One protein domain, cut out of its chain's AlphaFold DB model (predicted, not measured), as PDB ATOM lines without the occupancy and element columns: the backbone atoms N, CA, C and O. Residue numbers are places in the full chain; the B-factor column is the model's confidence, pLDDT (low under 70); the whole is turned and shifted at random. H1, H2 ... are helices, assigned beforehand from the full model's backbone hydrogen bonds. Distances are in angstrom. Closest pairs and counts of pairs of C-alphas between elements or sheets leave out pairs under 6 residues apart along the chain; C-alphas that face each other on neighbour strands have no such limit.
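AT A GLANCE: This is residues 56 to 72 and 80 to 160 of the 653 residues of the protein "Lipase_3 domain-containing protein" of Pseudoteredinibacter isoporae (UniProt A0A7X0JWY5). H3 runs through the middle, with H1 and H2 packed on one side of it; from its last part the chain goes round through H4, H5 and H6 to H7, which returns to the first part of H3, so that H3 to H7 make a ring. You read 98 printed residues with seven named helices, H1 to H7 in order, and no named strand: all helix. The whole is compact, with a radius of gyration of the C-alphas of 13.6 A and spans of 41 by 28 by 24 A.

IN THESE COORDINATES: Find C-alpha 56 at (144.496, 121.691, 134.525), where H1, residues 56 to 61, begins; H2 is residues 63 to 66. Past the cut, H3, residues 87 to 98, runs 16.4 A. H4 is residues 103 to 106; H5, residues 110 to 119, runs 14.3 A and H6, residues 129 to 139, 15.5 A. H7, residues 144 to 160, runs 23.9 A to C-alpha 160 at (132.919, 125.475, 149.222).

HOW THE PARTS SIT: Look first at H3, the hub. H1 touches it about perpendicular, at 77 degrees, closest at C-alphas 59 and 93, 5.8 A. H2 touches its residues 89 to 93, closest at C-alphas 64 and 89, 7.4 A. H4 touches its residues 92 to 96, closest at C-alphas 96 and 103, 4.7 A. H7 touches its residues 87 to 91 at a steep tilt of 66 degrees, closest at C-alphas 87 and 152, 5.2 A. H4 and H5 touch only at the corner, and only just, with 3 pairs of C-alphas within 8 A. H5 and H6 are near each other, their closest C-alphas 8.3 A apart. H6 and H7 form a helical hairpin at 43 degrees, closest at C-alphas 137 and 147, 5.8 A. Every O i to N i+4 pair is within hydrogen-bond range in H1, H3, H5, H6 and H7; H2 and H4 are too short for one.

THE WHOLE: The C-alphas farthest apart are those of Val 72 and Thr 141, 43.5 A. Residues 73 to 79 are not printed, and C-alphas 72 and 80 are 7.5 A apart across the cut. Of the links printed whole, H5 to H6 is short and the others are tight. Residues 69 to 72 and 80 to 84 have pLDDT under 70.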
ATOM      1  N   ARG A  56     145.885 122.127 134.385       84.94
ATOM      2  CA  ARG A  56     144.496 121.691 134.525       84.94
ATOM      3  C   ARG A  56     144.129 120.550 133.583       84.94
ATOM      4  O   ARG A  56     143.479 119.595 134.002       84.94
ATOM      5  N   GLN A  57     144.532 120.638 132.316       83.38
ATOM      6  CA  GLN A  57     144.261 119.590 131.335       83.38
ATOM      7  C   GLN A  57     144.984 118.286 131.699       83.38
ATOM      8  O   GLN A  57     144.395 117.212 131.575       83.38
ATOM      9  N   ALA A  58     146.206 118.380 132.232       84.56
ATOM     10  CA  ALA A  58     146.944 117.231 132.749       84.56
ATOM     11  C   ALA A  58     146.255 116.590 133.973       84.56
ATOM     12  O   ALA A  58     146.097 115.369 134.007       84.56
ATOM     13  N   ILE A  59     145.738 117.395 134.911       85.50
ATOM     14  CA  ILE A  59     144.959 116.904 136.063       85.50
ATOM     15  C   ILE A  59     143.700 116.158 135.594       85.50
ATOM     16  O   ILE A  59     143.444 115.043 136.044       85.50
ATOM     17  N   TYR A  60     142.928 116.711 134.652       80.56
ATOM     18  CA  TYR A  60     141.735 116.030 134.122       80.56
ATOM     19  C   TYR A  60     142.057 114.765 133.313       80.56
ATOM     20  O   TYR A  60     141.237 113.847 133.258       80.56
ATOM     21  N   ALA A  61     143.232 114.701 132.685       83.31
ATOM     22  CA  ALA A  61     143.694 113.515 131.970       83.31
ATOM     23  C   ALA A  61     144.198 112.401 132.906       83.31
ATOM     24  O   ALA A  61     144.336 111.258 132.462       83.31
ATOM     25  N   HIS A  62     144.453 112.710 134.182       87.19
ATOM     26  CA  HIS A  62     144.968 111.763 135.160       87.19
ATOM     27  C   HIS A  62     143.992 110.594 135.387       87.19
ATOM     28  O   HIS A  62     142.788 110.791 135.566       87.19
ATOM     29  N   ALA A  63     144.513 109.361 135.427       83.69
ATOM     30  CA  ALA A  63     143.706 108.134 135.446       83.69
ATOM     31  C   ALA A  63     142.677 108.092 136.592       83.69
ATOM     32  O   ALA A  63     141.535 107.688 136.381       83.69
ATOM     33  N   ARG A  64     143.052 108.580 137.785       83.38
ATOM     34  CA  ARG A  64     142.156 108.634 138.958       83.38
ATOM     35  C   ARG A  64     140.968 109.579 138.774       83.38
ATOM     36  O   ARG A  64     139.900 109.292 139.292       83.38
ATOM     37  N   ILE A  65     141.145 110.684 138.050       81.50
ATOM     38  CA  ILE A  65     140.072 111.654 137.793       81.50
ATOM     39  C   ILE A  65     139.230 111.200 136.602       81.50
ATOM     40  O   ILE A  65     138.007 111.268 136.663       81.50
ATOM     41  N   ARG A  66     139.860 110.652 135.558       78.00
ATOM     42  CA  ARG A  66     139.149 110.096 134.399       78.00
ATOM     43  C   ARG A  66     138.213 108.945 134.787       78.00
ATOM     44  O   ARG A  66     137.135 108.848 134.219       78.00
ATOM     45  N   ALA A  67     138.583 108.131 135.778       77.06
ATOM     46  CA  ALA A  67     137.722 107.075 136.316       77.06
ATOM     47  C   ALA A  67     136.464 107.598 137.044       77.06
ATOM     48  O   ALA A  67     135.498 106.858 137.191       77.06
ATOM     49  N   LEU A  68     136.466 108.858 137.495       70.81
ATOM     50  CA  LEU A  68     135.317 109.512 138.137       70.81
ATOM     51  C   LEU A  68     134.407 110.235 137.128       70.81
ATOM     52  O   LEU A  68     133.308 110.667 137.477       70.81
ATOM     53  N   SER A  69     134.861 110.397 135.884       66.31
ATOM     54  CA  SER A  69     134.088 111.003 134.802       66.31
ATOM     55  C   SER A  69     133.122 109.987 134.187       66.31
ATOM     56  O   SER A  69     133.469 108.821 134.002       66.31
ATOM     57  N   ARG A  70     131.902 110.418 133.832       59.28
ATOM     58  CA  ARG A  70     130.933 109.539 133.152       59.28
ATOM     59  C   ARG A  70     131.438 109.129 131.754       59.28
ATOM     60  O   ARG A  70     132.046 109.963 131.081       59.28
ATOM     61  N   PRO A  71     131.134 107.900 131.289       55.66
ATOM     62  CA  PRO A  71     131.403 107.486 129.914       55.66
ATOM     63  C   PRO A  71     130.724 108.423 128.909       55.66
ATOM     64  O   PRO A  71     129.617 108.909 129.147       55.66
ATOM     65  N   VAL A  72     131.394 108.675 127.788       54.09
ATOM     66  CA  VAL A  72     130.850 109.457 126.673       54.09
ATOM     67  C   VAL A  72     129.829 108.585 125.931       54.09
ATOM     68  O   VAL A  72     130.199 107.567 125.358       54.09
ATOM     69  N   ARG A  80     132.602 114.765 129.737       59.53
ATOM     70  CA  ARG A  80     132.079 115.461 130.918       59.53
ATOM     71  C   ARG A  80     133.027 115.239 132.097       59.53
ATOM     72  O   ARG A  80     133.441 114.113 132.357       59.53
ATOM     73  N   GLY A  81     133.366 116.312 132.813       60.25
ATOM     74  CA  GLY A  81     134.138 116.220 134.057       60.25
ATOM     75  C   GLY A  81     133.363 115.491 135.169       60.25
ATOM     76  O   GLY A  81     132.142 115.344 135.056       60.25
ATOM     77  N   PRO A  82     134.044 115.053 136.242       63.25
ATOM     78  CA  PRO A  82     133.405 114.367 137.362       63.25
ATOM     79  C   PRO A  82     132.375 115.266 138.058       63.25
ATOM     80  O   PRO A  82     132.534 116.487 138.094       63.25
ATOM     81  N   SER A  83     131.316 114.670 138.613       56.94
ATOM     82  CA  SER A  83     130.292 115.397 139.376       56.94
ATOM     83  C   SER A  83     130.739 115.728 140.799       56.94
ATOM     84  O   SER A  83     130.340 116.752 141.321       56.94
ATOM     85  N   GLN A  84     131.597 114.914 141.414       63.94
ATOM     86  CA  GLN A  84     132.215 115.194 142.713       63.94
ATOM     87  C   GLN A  84     133.681 114.751 142.682       63.94
ATOM     88  O   GLN A  84     134.026 113.756 142.041       63.94
ATOM     89  N   MET A  85     134.552 115.484 143.376       73.56
ATOM     90  CA  MET A  85     135.974 115.168 143.496       73.56
ATOM     91  C   MET A  85     136.393 115.331 144.954       73.56
ATOM     92  O   MET A  85     136.229 116.407 145.513       73.56
ATOM     93  N   LYS A  86     136.927 114.267 145.566       78.56
ATOM     94  CA  LYS A  86     137.472 114.336 146.930       78.56
ATOM     95  C   LYS A  86     138.770 115.142 146.939       78.56
ATOM     96  O   LYS A  86     139.615 114.927 146.067       78.56
ATOM     97  N   ASP A  87     138.972 115.954 147.971       81.88
ATOM     98  CA  ASP A  87     140.143 116.832 148.124       81.88
ATOM     99  C   ASP A  87     141.456 116.053 148.023       81.88
ATOM    100  O   ASP A  87     142.345 116.396 147.248       81.88
ATOM    101  N   THR A  88     141.526 114.901 148.689       84.12
ATOM    102  CA  THR A  88     142.688 113.999 148.649       84.12
ATOM    103  C   THR A  88     142.996 113.470 147.247       84.12
ATOM    104  O   THR A  88     144.154 113.230 146.906       84.12
ATOM    105  N   THR A  89     141.971 113.296 146.407       86.62
ATOM    106  CA  THR A  89     142.148 112.856 145.017       86.62
ATOM    107  C   THR A  89     142.702 113.989 144.167       86.62
ATOM    108  O   THR A  89     143.631 113.754 143.394       86.62
ATOM    109  N   PHE A  90     142.181 115.208 144.332       88.06
ATOM    110  CA  PHE A  90     142.690 116.386 143.636       88.06
ATOM    111  C   PHE A  90     144.146 116.671 144.010       88.06
ATOM    112  O   PHE A  90     144.989 116.754 143.120       88.06
ATOM    113  N   VAL A  91     144.454 116.744 145.309       89.69
ATOM    114  CA  VAL A  91     145.803 117.039 145.820       89.69
ATOM    115  C   VAL A  91     146.817 116.020 145.317       89.69
ATOM    116  O   VAL A  91     147.877 116.402 144.825       89.69
ATOM    117  N   PHE A  92     146.466 114.730 145.340       90.88
ATOM    118  CA  PHE A  92     147.316 113.697 144.758       90.88
ATOM    119  C   PHE A  92     147.584 113.958 143.270       90.88
ATOM    120  O   PHE A  92     148.735 113.939 142.850       90.88
ATOM    121  N   CYS A  93     146.542 114.209 142.470       90.38
ATOM    122  CA  CYS A  93     146.698 114.416 141.027       90.38
ATOM    123  C   CYS A  93     147.474 115.702 140.711       90.38
ATOM    124  O   CYS A  93     148.255 115.717 139.762       90.38
ATOM    125  N   LEU A  94     147.285 116.764 141.497       91.19
ATOM    126  CA  LEU A  94     148.012 118.027 141.373       91.19
ATOM    127  C   LEU A  94     149.507 117.823 141.620       91.19
ATOM    128  O   LEU A  94     150.327 118.211 140.787       91.19
ATOM    129  N   LEU A  95     149.860 117.184 142.737       92.50
ATOM    130  CA  LEU A  95     151.253 116.931 143.090       92.50
ATOM    131  C   LEU A  95     151.900 115.963 142.105       92.50
ATOM    132  O   LEU A  95     152.989 116.245 141.616       92.50
ATOM    133  N   ASP A  96     151.210 114.885 141.733       93.88
ATOM    134  CA  ASP A  96     151.700 113.933 140.736       93.88
ATOM    135  C   ASP A  96     151.916 114.584 139.365       93.88
ATOM    136  O   ASP A  96     152.941 114.350 138.732       93.88
ATOM    137  N   THR A  97     151.033 115.497 138.952       91.94
ATOM    138  CA  THR A  97     151.214 116.294 137.728       91.94
ATOM    139  C   THR A  97     152.443 117.204 137.823       91.94
ATOM    140  O   THR A  97     153.252 117.238 136.897       91.94
ATOM    141  N   LEU A  98     152.623 117.910 138.946       91.88
ATOM    142  CA  LEU A  98     153.763 118.809 139.167       91.88
ATOM    143  C   LEU A  98     155.105 118.070 139.125       91.88
ATOM    144  O   LEU A  98     156.060 118.567 138.531       91.88
ATOM    145  N   VAL A  99     155.176 116.873 139.713       93.31
ATOM    146  CA  VAL A  99     156.408 116.067 139.757       93.31
ATOM    147  C   VAL A  99     156.480 114.990 138.667       93.31
ATOM    148  O   VAL A  99     157.263 114.046 138.785       93.31
ATOM    149  N   GLN A 100     155.695 115.134 137.594       89.94
ATOM    150  CA  GLN A 100     155.735 114.280 136.400       89.94
ATOM    151  C   GLN A 100     155.534 112.777 136.696       89.94
ATOM    152  O   GLN A 100     156.308 111.934 136.241       89.94
ATOM    153  N   GLY A 101     154.517 112.431 137.486       89.38
ATOM    154  CA  GLY A 101     154.126 111.045 137.779       89.38
ATOM    155  C   GLY A 101     154.909 110.372 138.911       89.38
ATOM    156  O   GLY A 101     154.784 109.168 139.135       89.38
ATOM    157  N   LYS A 102     155.785 111.114 139.599       91.25
ATOM    158  CA  LYS A 102     156.707 110.562 140.609       91.25
ATOM    159  C   LYS A 102     156.216 110.737 142.042       91.25
ATOM    160  O   LYS A 102     156.941 110.376 142.971       91.25
ATOM    161  N   TYR A 103     155.019 111.278 142.264       92.06
ATOM    162  CA  TYR A 103     154.617 111.705 143.602       92.06
ATOM    163  C   TYR A 103     154.503 110.533 144.575       92.06
ATOM    164  O   TYR A 103     155.012 110.614 145.688       92.06
ATOM    165  N   SER A 104     153.965 109.395 144.124       90.19
ATOM    166  CA  SER A 104     153.871 108.176 144.946       90.19
ATOM    167  C   SER A 104     155.226 107.711 145.497       90.19
ATOM    168  O   SER A 104     155.296 107.208 146.614       90.19
ATOM    169  N   TYR A 105     156.309 107.905 144.736       89.56
ATOM    170  CA  TYR A 105     157.674 107.573 145.153       89.56
ATOM    171  C   TYR A 105     158.295 108.653 146.056       89.56
ATOM    172  O   TYR A 105     159.066 108.342 146.967       89.56
ATOM    173  N   LEU A 106     157.960 109.924 145.815       89.75
ATOM    174  CA  LEU A 106     158.495 111.078 146.544       89.75
ATOM    175  C   LEU A 106     157.765 111.372 147.863       89.75
ATOM    176  O   LEU A 106     158.309 112.089 148.700       89.75
ATOM    177  N   ARG A 107     156.578 110.794 148.085       87.25
ATOM    178  CA  ARG A 107     155.709 111.048 149.250       87.25
ATOM    179  C   ARG A 107     156.369 110.803 150.612       87.25
ATOM    180  O   ARG A 107     155.933 111.368 151.602       87.25
ATOM    181  N   ASN A 108     157.440 110.011 150.658       87.75
ATOM    182  CA  ASN A 108     158.198 109.729 151.883       87.75
ATOM    183  C   ASN A 108     159.618 110.332 151.859       87.75
ATOM    184  O   ASN A 108     160.479 109.910 152.627       87.75
ATOM    185  N   LYS A 109     159.905 111.270 150.943       91.69
ATOM    186  CA  LYS A 109     161.250 111.826 150.702       91.69
ATOM    187  C   LYS A 109     161.216 113.363 150.624       91.69
ATOM    188  O   LYS A 109     161.291 113.910 149.524       91.69
ATOM    189  N   PRO A 110     161.158 114.076 151.768       88.94
ATOM    190  CA  PRO A 110     160.935 115.527 151.814       88.94
ATOM    191  C   PRO A 110     161.928 116.359 150.997       88.94
ATOM    192  O   PRO A 110     161.523 117.246 150.253       88.94
ATOM    193  N   LEU A 111     163.224 116.039 151.076       89.75
ATOM    194  CA  LEU A 111     164.271 116.730 150.311       89.75
ATOM    195  C   LEU A 111     164.120 116.527 148.796       89.75
ATOM    196  O   LEU A 111     164.191 117.484 148.032       89.75
ATOM    197  N   GLN A 112     163.844 115.295 148.356       92.62
ATOM    198  CA  GLN A 112     163.668 115.000 146.929       92.62
ATOM    199  C   GLN A 112     162.372 115.611 146.385       92.62
ATOM    200  O   GLN A 112     162.332 116.057 145.239       92.62
ATOM    201  N   LEU A 113     161.317 115.654 147.205       91.38
ATOM    202  CA  LEU A 113     160.079 116.344 146.864       91.38
ATOM    203  C   LEU A 113     160.313 117.854 146.727       91.38
ATOM    204  O   LEU A 113     159.844 118.444 145.759       91.38
ATOM    205  N   HIS A 114     161.085 118.460 147.632       92.19
ATOM    206  CA  HIS A 114     161.450 119.873 147.553       92.19
ATOM    207  C   HIS A 114     162.182 120.210 146.246       92.19
ATOM    208  O   HIS A 114     161.776 121.126 145.534       92.19
ATOM    209  N   GLU A 115     163.205 119.432 145.877       92.12
ATOM    210  CA  GLU A 115     163.924 119.616 144.609       92.12
ATOM    211  C   GLU A 115     163.006 119.454 143.388       92.12
ATOM    212  O   GLU A 115     163.114 120.203 142.413       92.12
ATOM    213  N   ALA A 116     162.095 118.476 143.423       92.81
ATOM    214  CA  ALA A 116     161.145 118.245 142.342       92.81
ATOM    215  C   ALA A 116     160.150 119.409 142.195       92.81
ATOM    216  O   ALA A 116     159.892 119.851 141.074       92.81
ATOM    217  N   LEU A 117     159.642 119.950 143.308       92.38
ATOM    218  CA  LEU A 117     158.757 121.119 143.325       92.38
ATOM    219  C   LEU A 117     159.466 122.373 142.798       92.38
ATOM    220  O   LEU A 117     158.911 123.079 141.954       92.38
ATOM    221  N   GLN A 118     160.721 122.608 143.199       92.31
ATOM    222  CA  GLN A 118     161.512 123.720 142.669       92.31
ATOM    223  C   GLN A 118     161.694 123.623 141.148       92.31
ATOM    224  O   GLN A 118     161.491 124.614 140.442       92.31
ATOM    225  N   LYS A 119     162.012 122.426 140.628       92.69
ATOM    226  CA  LYS A 119     162.127 122.162 139.178       92.69
ATOM    227  C   LYS A 119     160.803 122.363 138.437       92.69
ATOM    228  O   LYS A 119     160.810 122.782 137.285       92.69
ATOM    229  N   ALA A 120     159.673 122.110 139.097       89.56
ATOM    230  CA  ALA A 120     158.335 122.365 138.562       89.56
ATOM    231  C   ALA A 120     157.930 123.860 138.591       89.56
ATOM    232  O   ALA A 120     156.837 124.227 138.138       89.56
ATOM    233  N   GLY A 121     158.800 124.737 139.107       90.62
ATOM    234  CA  GLY A 121     158.562 126.176 139.227       90.62
ATOM    235  C   GLY A 121     157.755 126.576 140.465       90.62
ATOM    236  O   GLY A 121     157.160 127.649 140.468       90.62
ATOM    237  N   VAL A 122     157.697 125.719 141.489       92.12
ATOM    238  CA  VAL A 122     157.158 126.028 142.823       92.12
ATOM    239  C   VAL A 122     158.345 126.423 143.708       92.12
ATOM    240  O   VAL A 122     158.936 125.593 144.398       92.12
ATOM    241  N   ASN A 123     158.773 127.680 143.589       91.75
ATOM    242  CA  ASN A 123     159.957 128.251 144.240       91.75
ATOM    243  C   ASN A 123     159.710 129.721 144.642       91.75
ATOM    244  O   ASN A 123     158.638 130.263 144.374       91.75
ATOM    245  N   GLU A 124     160.694 130.385 145.255       86.94
ATOM    246  CA  GLU A 124     160.574 131.783 145.717       86.94
ATOM    247  C   GLU A 124     160.225 132.781 144.600       86.94
ATOM    248  O   GLU A 124     159.534 133.770 144.843       86.94
ATOM    249  N   GLY A 125     160.664 132.509 143.365       86.75
ATOM    250  CA  GLY A 125     160.381 133.330 142.184       86.75
ATOM    251  C   GLY A 125     159.034 133.034 141.516       86.75
ATOM    252  O   GLY A 125     158.732 133.619 140.474       86.75
ATOM    253  N   ALA A 126     158.231 132.121 142.067       90.06
ATOM    254  CA  ALA A 126     156.949 131.742 141.492       90.06
ATOM    255  C   ALA A 126     155.921 132.887 141.541       90.06
ATOM    256  O   ALA A 126     155.952 133.766 142.405       90.06
ATOM    257  N   SER A 127     154.950 132.842 140.627       86.44
ATOM    258  CA  SER A 127     153.817 133.768 140.568       86.44
ATOM    259  C   SER A 127     152.480 133.020 140.522       86.44
ATOM    260  O   SER A 127     152.417 131.831 140.193       86.44
ATOM    261  N   GLY A 128     151.400 133.715 140.895       88.06
ATOM    262  CA  GLY A 128     150.049 133.151 140.944       88.06
ATOM    263  C   GLY A 128     149.939 131.949 141.889       88.06
ATOM    264  O   GLY A 128     150.538 131.929 142.962       88.06
ATOM    265  N   TRP A 129     149.207 130.923 141.460       89.00
ATOM    266  CA  TRP A 129     148.904 129.733 142.262       89.00
ATOM    267  C   TRP A 129     150.145 128.939 142.705       89.00
ATOM    268  O   TRP A 129     150.161 128.359 143.788       89.00
ATOM    269  N   LYS A 130     151.230 128.941 141.915       91.81
ATOM    270  CA  LYS A 130     152.479 128.259 142.295       91.81
ATOM    271  C   LYS A 130     153.166 128.924 143.489       91.81
ATOM    272  O   LYS A 130     153.820 128.232 144.263       91.81
ATOM    273  N   LYS A 131     152.997 130.242 143.657       91.69
ATOM    274  CA  LYS A 131     153.511 130.983 144.818       91.69
ATOM    275  C   LYS A 131     152.749 130.621 146.093       91.69
ATOM    276  O   LYS A 131     153.373 130.446 147.133       91.69
ATOM    277  N   GLU A 132     151.430 130.461 146.000       90.12
ATOM    278  CA  GLU A 132     150.593 130.013 147.124       90.12
ATOM    279  C   GLU A 132     151.003 128.612 147.599       90.12
ATOM    280  O   GLU A 132     151.250 128.414 148.786       90.12
ATOM    281  N   ILE A 133     151.184 127.662 146.672       92.94
ATOM    282  CA  ILE A 133     151.655 126.304 147.005       92.94
ATOM    283  C   ILE A 133     153.057 126.331 147.618       92.94
ATOM    284  O   ILE A 133     153.330 125.595 148.566       92.94
ATOM    285  N   PHE A 134     153.957 127.168 147.094       92.94
ATOM    286  CA  PHE A 134     155.296 127.314 147.658       92.94
ATOM    287  C   PHE A 134     155.251 127.842 149.101       92.94
ATOM    288  O   PHE A 134     155.950 127.302 149.959       92.94
ATOM    289  N   GLY A 135     154.384 128.818 149.389       90.81
ATOM    290  CA  GLY A 135     154.139 129.304 150.750       90.81
ATOM    291  C   GLY A 135     153.654 128.194 151.685       90.81
ATOM    292  O   GLY A 135     154.254 127.969 152.732       90.81
ATOM    293  N   MET A 136     152.660 127.405 151.258       93.69
ATOM    294  CA  MET A 136     152.163 126.256 152.035       93.69
ATOM    295  C   MET A 136     153.251 125.201 152.281       93.69
ATOM    296  O   MET A 136     153.302 124.594 153.351       93.69
ATOM    297  N   TRP A 137     154.142 124.977 151.309       92.81
ATOM    298  CA  TRP A 137     155.285 124.080 151.482       92.81
ATOM    299  C   TRP A 137     156.255 124.607 152.549       92.81
ATOM    300  O   TRP A 137     156.692 123.836 153.406       92.81
ATOM    301  N   GLN A 138     156.559 125.908 152.549       90.25
ATOM    302  CA  GLN A 138     157.417 126.520 153.568       90.25
ATOM    303  C   GLN A 138     156.783 126.458 154.968       90.25
ATOM    304  O   GLN A 138     157.439 126.032 155.918       90.25
ATOM    305  N   GLU A 139     155.500 126.800 155.086       90.62
ATOM    306  CA  GLU A 139     154.743 126.759 156.346       90.62
ATOM    307  C   GLU A 139     154.614 125.340 156.914       90.62
ATOM    308  O   GLU A 139     154.604 125.148 158.129       90.62
ATOM    309  N   SER A 140     154.582 124.322 156.047       89.31
ATOM    310  CA  SER A 140     154.547 122.917 156.466       89.31
ATOM    311  C   SER A 140     155.850 122.427 157.109       89.31
ATOM    312  O   SER A 140     155.896 121.303 157.608       89.31
ATOM    313  N   THR A 141     156.921 123.232 157.110       85.94
ATOM    314  CA  THR A 141     158.245 122.862 157.647       85.94
ATOM    315  C   THR A 141     158.800 121.560 157.048       85.94
ATOM    316  O   THR A 141     159.443 120.771 157.732       85.94
ATOM    317  N   MET A 142     158.544 121.325 155.753       79.19
ATOM    318  CA  MET A 142     158.887 120.095 155.014       79.19
ATOM    319  C   MET A 142     158.166 118.820 155.491       79.19
ATOM    320  O   MET A 142     158.523 117.712 155.081       79.19
ATOM    321  N   GLU A 143     157.129 118.945 156.321       87.94
ATOM    322  CA  GLU A 143     156.284 117.821 156.708       87.94
ATOM    323  C   GLU A 143     155.213 117.581 155.634       87.94
ATOM    324  O   GLU A 143     154.245 118.332 155.502       87.94
ATOM    325  N   ILE A 144     155.376 116.498 154.869       88.81
ATOM    326  CA  ILE A 144     154.517 116.178 153.717       88.81
ATOM    327  C   ILE A 144     153.049 116.017 154.137       88.81
ATOM    328  O   ILE A 144     152.165 116.495 153.434       88.81
ATOM    329  N   SER A 145     152.781 115.425 155.304       87.44
ATOM    330  CA  SER A 145     151.420 115.272 155.836       87.44
ATOM    331  C   SER A 145     150.738 116.616 156.102       87.44
ATOM    332  O   SER A 145     149.573 116.793 155.751       87.44
ATOM    333  N   ARG A 146     151.462 117.587 156.680       88.75
ATOM    334  CA  ARG A 146     150.937 118.946 156.893       88.75
ATOM    335  C   ARG A 146     150.731 119.668 155.573       88.75
ATOM    336  O   ARG A 146     149.715 120.326 155.401       88.75
ATOM    337  N   PHE A 147     151.655 119.508 154.631       92.06
ATOM    338  CA  PHE A 147     151.525 120.095 153.303       92.06
ATOM    339  C   PHE A 147     150.303 119.557 152.543       92.06
ATOM    340  O   PHE A 147     149.524 120.337 152.000       92.06
ATOM    341  N   GLU A 148     150.094 118.236 152.552       89.88
ATOM    342  CA  GLU A 148     148.899 117.596 151.991       89.88
ATOM    343  C   GLU A 148     147.620 118.131 152.648       89.88
ATOM    344  O   GLU A 148     146.657 118.434 151.942       89.88
ATOM    345  N   ALA A 149     147.613 118.292 153.976       86.06
ATOM    346  CA  ALA A 149     146.476 118.840 154.711       86.06
ATOM    347  C   ALA A 149     146.186 120.302 154.332       86.06
ATOM    348  O   ALA A 149     145.035 120.634 154.051       86.06
ATOM    349  N   SER A 150     147.212 121.156 154.244       87.44
ATOM    350  CA  SER A 150     147.066 122.553 153.813       87.44
ATOM    351  C   SER A 150     146.521 122.662 152.388       87.44
ATOM    352  O   SER A 150     145.630 123.467 152.127       87.44
ATOM    353  N   LEU A 151     146.990 121.812 151.468       90.12
ATOM    354  CA  LEU A 151     146.466 121.762 150.101       90.12
ATOM    355  C   LEU A 151     145.019 121.258 150.047       90.12
ATOM    356  O   LEU A 151     144.238 121.754 149.233       90.12
ATOM    357  N   CYS A 152     144.651 120.293 150.899       87.19
ATOM    358  CA  CYS A 152     143.267 119.830 151.003       87.19
ATOM    359  C   CYS A 152     142.352 120.955 151.492       87.19
ATOM    360  O   CYS A 152     141.305 121.161 150.892       87.19
ATOM    361  N   LEU A 153     142.766 121.720 152.509       85.94
ATOM    362  CA  LEU A 153     142.012 122.878 153.003       85.94
ATOM    363  C   LEU A 153     141.856 123.956 151.926       85.94
ATOM    364  O   LEU A 153     140.746 124.406 151.669       85.94
ATOM    365  N   TRP A 154     142.938 124.309 151.227       88.00
ATOM    366  CA  TRP A 154     142.894 125.301 150.146       88.00
ATOM    367  C   TRP A 154     141.947 124.898 149.008       88.00
ATOM    368  O   TRP A 154     141.179 125.721 148.496       88.00
ATOM    369  N   PHE A 155     141.976 123.622 148.613       86.12
ATOM    370  CA  PHE A 155     141.036 123.097 147.629       86.12
ATOM    371  C   PHE A 155     139.603 123.069 148.176       86.12
ATOM    372  O   PHE A 155     138.697 123.531 147.483       86.12
ATOM    373  N   GLY A 156     139.410 122.609 149.415       81.81
ATOM    374  CA  GLY A 156     138.123 122.597 150.112       81.81
ATOM    375  C   GLY A 156     137.473 123.981 150.134       81.81
ATOM    376  O   GLY A 156     136.358 124.139 149.647       81.81
ATOM    377  N   ASP A 157     138.218 125.019 150.520       82.44
ATOM    378  CA  ASP A 157     137.759 126.415 150.519       82.44
ATOM    379  C   ASP A 157     137.368 126.918 149.116       82.44
ATOM    380  O   ASP A 157     136.501 127.786 148.948       82.44
ATOM    381  N   CYS A 158     138.027 126.429 148.060       80.88
ATOM    382  CA  CYS A 158     137.655 126.743 146.679       80.88
ATOM    383  C   CYS A 158     136.349 126.045 146.276       80.88
ATOM    384  O   CYS A 158     135.456 126.675 145.693       80.88
ATOM    385  N   ILE A 159     136.217 124.764 146.614       75.88
ATOM    386  CA  ILE A 159     135.015 123.977 146.347       75.88
ATOM    387  C   ILE A 159     133.820 124.527 147.125       75.88
ATOM    388  O   ILE A 159     132.769 124.735 146.516       75.88
ATOM    389  N   ASP A 160     133.977 124.887 148.394       73.75
ATOM    390  CA  ASP A 160     132.919 125.475 149.222       73.75
ATOM    391  C   ASP A 160     132.400 126.796 148.642       73.75
ATOM    392  O   ASP A 160     131.185 127.015 148.524       73.75
TER     393      ASP A 160